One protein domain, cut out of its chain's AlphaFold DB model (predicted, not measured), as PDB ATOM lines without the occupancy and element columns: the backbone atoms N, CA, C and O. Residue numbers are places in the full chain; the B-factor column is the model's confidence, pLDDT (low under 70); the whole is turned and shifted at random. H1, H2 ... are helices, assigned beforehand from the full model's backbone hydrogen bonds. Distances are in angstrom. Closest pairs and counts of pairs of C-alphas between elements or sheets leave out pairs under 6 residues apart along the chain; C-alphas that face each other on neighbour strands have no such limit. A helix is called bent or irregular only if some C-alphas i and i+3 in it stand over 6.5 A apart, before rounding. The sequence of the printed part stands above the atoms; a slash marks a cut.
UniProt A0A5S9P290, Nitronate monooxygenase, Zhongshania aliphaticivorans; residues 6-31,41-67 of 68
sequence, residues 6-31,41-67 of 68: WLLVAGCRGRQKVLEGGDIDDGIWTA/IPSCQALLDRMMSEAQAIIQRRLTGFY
ATOM      1  N   TRP A   6     211.595 277.481 262.126       58.25
ATOM      2  CA  TRP A   6     211.363 278.657 261.272       58.25
ATOM      3  C   TRP A   6     209.919 278.742 260.752       58.25
ATOM      4  O   TRP A   6     209.323 279.816 260.713       58.25
ATOM      5  N   LEU A   7     209.329 277.595 260.401       59.03
ATOM      6  CA  LEU A   7     207.944 277.510 259.931       59.03
ATOM      7  C   LEU A   7     206.916 277.817 261.033       59.03
ATOM      8  O   LEU A   7     205.832 278.302 260.717       59.03
ATOM      9  N   LEU A   8     207.262 277.568 262.300       60.50
ATOM     10  CA  LEU A   8     206.421 277.845 263.470       60.50
ATOM     11  C   LEU A   8     206.581 279.288 263.981       60.50
ATOM     12  O   LEU A   8     205.640 279.848 264.534       60.50
ATOM     13  N   VAL A   9     207.756 279.899 263.774       60.53
ATOM     14  CA  VAL A   9     208.077 281.292 264.158       60.53
ATOM     15  C   VAL A   9     207.552 282.317 263.139       60.53
ATOM     16  O   VAL A   9     207.493 283.514 263.424       60.53
ATOM     17  N   ALA A  10     207.104 281.876 261.961       66.69
ATOM     18  CA  ALA A  10     206.381 282.726 261.023       66.69
ATOM     19  C   ALA A  10     205.025 283.130 261.633       66.69
ATOM     20  O   ALA A  10     204.041 282.401 261.519       66.69
ATOM     21  N   GLY A  11     204.962 284.301 262.278       64.44
ATOM     22  CA  GLY A  11     203.801 284.763 263.059       64.44
ATOM     23  C   GLY A  11     202.447 284.751 262.328       64.44
ATOM     24  O   GLY A  11     201.405 284.707 262.979       64.44
ATOM     25  N   CYS A  12     202.432 284.719 260.989       72.06
ATOM     26  CA  CYS A  12     201.215 284.509 260.200       72.06
ATOM     27  C   CYS A  12     200.557 283.142 260.459       72.06
ATOM     28  O   CYS A  12     199.332 283.065 260.508       72.06
ATOM     29  N   ARG A  13     201.350 282.078 260.660       70.50
ATOM     30  CA  ARG A  13     200.839 280.726 260.925       70.50
ATOM     31  C   ARG A  13     200.208 280.633 262.311       70.50
ATOM     32  O   ARG A  13     199.082 280.164 262.422       70.50
ATOM     33  N   GLY A  14     200.878 281.168 263.335       74.50
ATOM     34  CA  GLY A  14     200.330 281.241 264.693       74.50
ATOM     35  C   GLY A  14     198.995 281.995 264.748       74.50
ATOM     36  O   GLY A  14     198.056 281.544 265.390       74.50
ATOM     37  N   ARG A  15     198.848 283.096 263.999       74.69
ATOM     38  CA  ARG A  15     197.568 283.820 263.915       74.69
ATOM     39  C   ARG A  15     196.449 282.974 263.294       74.69
ATOM     40  O   ARG A  15     195.393 282.839 263.899       74.69
ATOM     41  N   GLN A  16     196.678 282.409 262.111       75.88
ATOM     42  CA  GLN A  16     195.619 281.728 261.353       75.88
ATOM     43  C   GLN A  16     195.263 280.345 261.906       75.88
ATOM     44  O   GLN A  16     194.102 279.952 261.901       75.88
ATOM     45  N   LYS A  17     196.258 279.574 262.350       78.44
ATOM     46  CA  LYS A  17     196.055 278.182 262.771       78.44
ATOM     47  C   LYS A  17     195.728 278.071 264.254       78.44
ATOM     48  O   LYS A  17     194.755 277.408 264.595       78.44
ATOM     49  N   VAL A  18     196.461 278.797 265.101       81.56
ATOM     50  CA  VAL A  18     196.281 278.735 266.558       81.56
ATOM     51  C   VAL A  18     195.149 279.650 267.017       81.56
ATOM     52  O   VAL A  18     194.195 279.177 267.625       81.56
ATOM     53  N   LEU A  19     195.227 280.956 266.723       79.62
ATOM     54  CA  LEU A  19     194.268 281.928 267.274       79.62
ATOM     55  C   LEU A  19     192.896 281.869 266.590       79.62
ATOM     56  O   LEU A  19     191.877 281.935 267.269       79.62
ATOM     57  N   GLU A  20     192.862 281.766 265.258       84.12
ATOM     58  CA  GLU A  20     191.611 281.715 264.485       84.12
ATOM     59  C   GLU A  20     191.080 280.279 264.329       84.12
ATOM     60  O   GLU A  20     189.876 280.054 264.423       84.12
ATOM     61  N   GLY A  21     191.973 279.311 264.087       83.06
ATOM     62  CA  GLY A  21     191.621 277.914 263.810       83.06
ATOM     63  C   GLY A  21     191.513 276.999 265.035       83.06
ATOM     64  O   GLY A  21     190.920 275.928 264.925       83.06
ATOM     65  N   GLY A  22     192.061 277.399 266.188       79.12
ATOM     66  CA  GLY A  22     192.045 276.604 267.422       79.12
ATOM     67  C   GLY A  22     193.023 275.422 267.453       79.12
ATOM     68  O   GLY A  22     192.981 274.633 268.396       79.12
ATOM     69  N   ASP A  23     193.903 275.289 266.456       83.69
ATOM     70  CA  ASP A  23     194.939 274.255 266.413       83.69
ATOM     71  C   ASP A  23     196.183 274.739 267.166       83.69
ATOM     72  O   ASP A  23     197.013 275.478 266.632       83.69
ATOM     73  N   ILE A  24     196.272 274.365 268.443       78.88
ATOM     74  CA  ILE A  24     197.309 274.823 269.375       78.88
ATOM     75  C   ILE A  24     198.702 274.236 269.112       78.88
ATOM     76  O   ILE A  24     199.677 274.786 269.627       78.88
ATOM     77  N   ASP A  25     198.801 273.169 268.313       79.75
ATOM     78  CA  ASP A  25     200.057 272.468 268.027       79.75
ATOM     79  C   ASP A  25     200.700 272.921 266.696       79.75
ATOM     80  O   ASP A  25     201.908 272.760 266.503       79.75
ATOM     81  N   ASP A  26     199.938 273.550 265.789       73.94
ATOM     82  CA  ASP A  26     200.400 273.979 264.449       73.94
ATOM     83  C   ASP A  26     201.040 275.391 264.422       73.94
ATOM     84  O   ASP A  26     201.242 276.007 263.366       73.94
ATOM     85  N   GLY A  27     201.401 275.949 265.582       69.75
ATOM     86  CA  GLY A  27     202.074 277.246 265.650       69.75
ATOM     87  C   GLY A  27     202.575 277.636 267.036       69.75
ATOM     88  O   GLY A  27     202.017 277.253 268.057       69.75
ATOM     89  N   ILE A  28     203.629 278.456 267.078       76.19
ATOM     90  CA  ILE A  28     204.092 279.051 268.336       76.19
ATOM     91  C   ILE A  28     203.243 280.284 268.641       76.19
ATOM     92  O   ILE A  28     203.066 281.163 267.797       76.19
ATOM     93  N   TRP A  29     202.759 280.359 269.877       80.19
ATOM     94  CA  TRP A  29     201.974 281.467 270.405       80.19
ATOM     95  C   TRP A  29     202.450 281.826 271.814       80.19
ATOM     96  O   TRP A  29     203.161 281.066 272.471       80.19
ATOM     97  N   THR A  30     202.123 283.036 272.260       79.50
ATOM     98  CA  THR A  30     202.618 283.577 273.529       79.50
ATOM     99  C   THR A  30     201.624 283.329 274.656       79.50
ATOM    100  O   THR A  30     200.510 283.846 274.609       79.50
ATOM    101  N   ALA A  31     202.059 282.639 275.707       84.62
ATOM    102  CA  ALA A  31     201.348 282.548 276.978       84.62
ATOM    103  C   ALA A  31     202.320 282.828 278.133       84.62
ATOM    104  O   ALA A  31     203.426 282.290 278.177       84.62
ATOM    105  N   ILE A  41     186.466 282.518 282.192       94.88
ATOM    106  CA  ILE A  41     186.413 283.377 280.995       94.88
ATOM    107  C   ILE A  41     185.215 284.343 281.121       94.88
ATOM    108  O   ILE A  41     184.171 284.129 280.500       94.88
ATOM    109  N   PRO A  42     185.301 285.374 281.983       95.12
ATOM    110  CA  PRO A  42     184.252 286.384 282.131       95.12
ATOM    111  C   PRO A  42     184.269 287.416 280.989       95.12
ATOM    112  O   PRO A  42     185.201 287.482 280.187       95.12
ATOM    113  N   SER A  43     183.255 288.291 280.945       97.50
ATOM    114  CA  SER A  43     183.324 289.504 280.119       97.50
ATOM    115  C   SER A  43     184.396 290.464 280.649       97.50
ATOM    116  O   SER A  43     184.726 290.447 281.838       97.50
ATOM    117  N   CYS A  44     184.900 291.359 279.791       96.69
ATOM    118  CA  CYS A  44     185.886 292.364 280.202       96.69
ATOM    119  C   CYS A  44     185.396 293.209 281.387       96.69
ATOM    120  O   CYS A  44     186.169 293.499 282.294       96.69
ATOM    121  N   GLN A  45     184.109 293.572 281.399       97.25
ATOM    122  CA  GLN A  45     183.518 294.352 282.483       97.25
ATOM    123  C   GLN A  45     183.505 293.566 283.799       97.25
ATOM    124  O   GLN A  45     184.043 294.039 284.795       97.25
ATOM    125  N   ALA A  46     182.979 292.338 283.789       97.12
ATOM    126  CA  ALA A  46     182.900 291.517 284.995       97.12
ATOM    127  C   ALA A  46     184.289 291.193 285.575       97.12
ATOM    128  O   ALA A  46     184.456 291.151 286.794       97.12
ATOM    129  N   LEU A  47     185.297 291.003 284.712       96.62
ATOM    130  CA  LEU A  47     186.682 290.802 285.134       96.62
ATOM    131  C   LEU A  47     187.213 292.003 285.924       96.62
ATOM    132  O   LEU A  47     187.759 291.829 287.014       96.62
ATOM    133  N   LEU A  48     187.046 293.205 285.368       97.31
ATOM    134  CA  LEU A  48     187.532 294.445 285.968       97.31
ATOM    135  C   LEU A  48     186.804 294.754 287.277       97.31
ATOM    136  O   LEU A  48     187.456 295.054 288.277       97.31
ATOM    137  N   ASP A  49     185.479 294.615 287.292       98.06
ATOM    138  CA  ASP A  49     184.663 294.862 288.482       98.06
ATOM    139  C   ASP A  49     185.086 293.944 289.639       98.06
ATOM    140  O   ASP A  49     185.285 294.404 290.770       98.06
ATOM    141  N   ARG A  50     185.316 292.653 289.350       97.06
ATOM    142  CA  ARG A  50     185.824 291.689 290.335       97.06
ATOM    143  C   ARG A  50     187.212 292.074 290.847       97.06
ATOM    144  O   ARG A  50     187.399 292.148 292.058       97.06
ATOM    145  N   MET A  51     188.163 292.349 289.950       96.38
ATOM    146  CA  MET A  51     189.537 292.718 290.325       96.38
ATOM    147  C   MET A  51     189.565 293.939 291.253       96.38
ATOM    148  O   MET A  51     190.265 293.937 292.267       96.38
ATOM    149  N   MET A  52     188.779 294.968 290.934       97.75
ATOM    150  CA  MET A  52     188.705 296.187 291.741       97.75
ATOM    151  C   MET A  52     188.071 295.932 293.111       97.75
ATOM    152  O   MET A  52     188.586 296.417 294.122       97.75
ATOM    153  N   SER A  53     186.995 295.144 293.166       97.19
ATOM    154  CA  SER A  53     186.339 294.774 294.425       97.19
ATOM    155  C   SER A  53     187.260 293.957 295.341       97.19
ATOM    156  O   SER A  53     187.390 294.259 296.531       97.19
ATOM    157  N   GLU A  54     187.965 292.964 294.792       95.19
ATOM    158  CA  GLU A  54     188.923 292.139 295.535       95.19
ATOM    159  C   GLU A  54     190.094 292.971 296.073       95.19
ATOM    160  O   GLU A  54     190.457 292.844 297.246       95.19
ATOM    161  N   ALA A  55     190.643 293.880 295.260       96.56
ATOM    162  CA  ALA A  55     191.708 294.785 295.685       96.56
ATOM    163  C   ALA A  55     191.275 295.666 296.871       96.56
ATOM    164  O   ALA A  55     192.000 295.775 297.864       96.56
ATOM    165  N   GLN A  56     190.070 296.245 296.814       95.44
ATOM    166  CA  GLN A  56     189.507 297.038 297.913       95.44
ATOM    167  C   GLN A  56     189.338 296.205 299.190       95.44
ATOM    168  O   GLN A  56     189.723 296.648 300.276       95.44
ATOM    169  N   ALA A  57     188.822 294.978 299.066       94.62
ATOM    170  CA  ALA A  57     188.652 294.074 300.198       94.62
ATOM    171  C   ALA A  57     189.995 293.698 300.847       94.62
ATOM    172  O   ALA A  57     190.091 293.654 302.076       94.62
ATOM    173  N   ILE A  58     191.045 293.470 300.050       94.06
ATOM    174  CA  ILE A  58     192.399 293.191 300.552       94.06
ATOM    175  C   ILE A  58     192.945 294.388 301.333       94.06
ATOM    176  O   ILE A  58     193.469 294.204 302.434       94.06
ATOM    177  N   ILE A  59     192.801 295.606 300.804       92.06
ATOM    178  CA  ILE A  59     193.286 296.823 301.470       92.06
ATOM    179  C   ILE A  59     192.630 296.978 302.847       92.06
ATOM    180  O   ILE A  59     193.330 297.136 303.846       92.06
ATOM    181  N   GLN A  60     191.303 296.856 302.908       90.56
ATOM    182  CA  GLN A  60     190.532 297.054 304.139       90.56
ATOM    183  C   GLN A  60     190.738 295.948 305.179       90.56
ATOM    184  O   GLN A  60     190.745 296.217 306.377       90.56
ATOM    185  N   ARG A  61     190.857 294.688 304.746       87.94
ATOM    186  CA  ARG A  61     190.884 293.541 305.670       87.94
ATOM    187  C   ARG A  61     192.292 293.130 306.062       87.94
ATOM    188  O   ARG A  61     192.527 292.768 307.209       87.94
ATOM    189  N   ARG A  62     193.214 293.132 305.099       86.94
ATOM    190  CA  ARG A  62     194.559 292.579 305.275       86.94
ATOM    191  C   ARG A  62     195.577 293.675 305.548       86.94
ATOM    192  O   ARG A  62     196.399 293.511 306.441       86.94
ATOM    193  N   LEU A  63     195.527 294.781 304.806       83.00
ATOM    194  CA  LEU A  63     196.538 295.833 304.921       83.00
ATOM    195  C   LEU A  63     196.369 296.673 306.186       83.00
ATOM    196  O   LEU A  63     197.354 296.939 306.863       83.00
ATOM    197  N   THR A  64     195.136 297.014 306.567       80.69
ATOM    198  CA  THR A  64     194.863 297.751 307.813       80.69
ATOM    199  C   THR A  64     195.394 297.032 309.060       80.69
ATOM    200  O   THR A  64     195.849 297.688 309.990       80.69
ATOM    201  N   GLY A  65     195.416 295.694 309.065       78.25
ATOM    202  CA  GLY A  65     195.994 294.902 310.157       78.25
ATOM    203  C   GLY A  65     197.522 294.976 310.273       78.25
ATOM    204  O   GLY A  65     198.047 294.595 311.311       78.25
ATOM    205  N   PHE A  66     198.233 295.464 309.248       76.81
ATOM    206  CA  PHE A  66     199.695 295.626 309.262       76.81
ATOM    207  C   PHE A  66     200.168 297.015 309.719       76.81
ATOM    208  O   PHE A  66     201.349 297.177 310.010       76.81
ATOM    209  N   TYR A  67     199.280 298.013 309.775       68.12
ATOM    210  CA  TYR A  67     199.603 299.387 310.194       68.12
ATOM    211  C   TYR A  67     199.198 299.691 311.651       68.12
ATOM    212  O   TYR A  67     199.170 300.857 312.049       68.12
TER     213      TYR A  67
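What this domain is: This is residues 6 to 31 and 41 to 67 of the 68 residues of the protein "Nitronate monooxygenase" of Zhongshania aliphaticivorans (UniProt A0A5S9P290). The printed part falls into two separate pieces: a small head, made of the short helices H1 and H2 with the unnamed residues 21 to 31 folding back beside H2, and one long lone helix, H3, reaching away beyond a cut in the chain. No helix packs on H3, and nearly its whole length sticks out free. The printed part has 53 residues, with three named helices in the order H1, H2, H3 and no named strand; the class is all helix. The whole is extended, with a radius of gyration of the C-alphas of 19.8 A and spans of 55 by 23 by 14 A.

Where its parts are: The printed part begins with H1, residues 6 to 9, whose first C-alpha, that of Trp 6, is at (211.363, 278.657, 261.272). H2, residues 11 to 20, is 12.6 A long from first to last C-alpha and ends with C-alpha 20 at (191.611, 281.715, 264.485). Residues 21 to 31 hold no named element. H3, residues 44 to 66, is the longest helix, 32.3 A from C-alpha 44 at (185.886, 292.364, 280.202) to C-alpha 66 at (199.695, 295.626, 309.262).

How they stand to each other: H1 and H2 are joined by a tight link of 1 residue. They are close but not clearly touching, with 2 pairs of C-alphas within 8 A; the closest C-alphas are those of Leu 8 and Gly 14, 7.1 A apart. H3 is apart from H1 and also apart from H2. Residues 43 to 49, of which 44 to 49 belong to H3, and residues 51 to 67, of which 51 to 66 belong to H3, stand free. H3 has a kink of 29 degrees near residue 60; it is neither bent nor irregular, but only just: C-alphas 60 and 63 are 6.2 A apart. The O i to N i+4 pairs within hydrogen-bond range are 5 of 6 in H2 and 16 of 19 in H3, while H1, with 4 residues, is too short for such a pair.

The domain as a whole: The two C-alphas farthest apart are those of Leu 7 and Tyr 67, at 55.4 A. Residues 32 to 40 are cut out and not printed, and C-alphas 31 and 41 are 15.5 A apart across the cut. The link from H2 to H3 runs across this cut, with 23 residues between the two helices in the chain. The mean pLDDT of the printed part is 83.2, and that of H3 is 92. Confidence is low, under 70, at residues 6 to 11, residue 27 and residue 67.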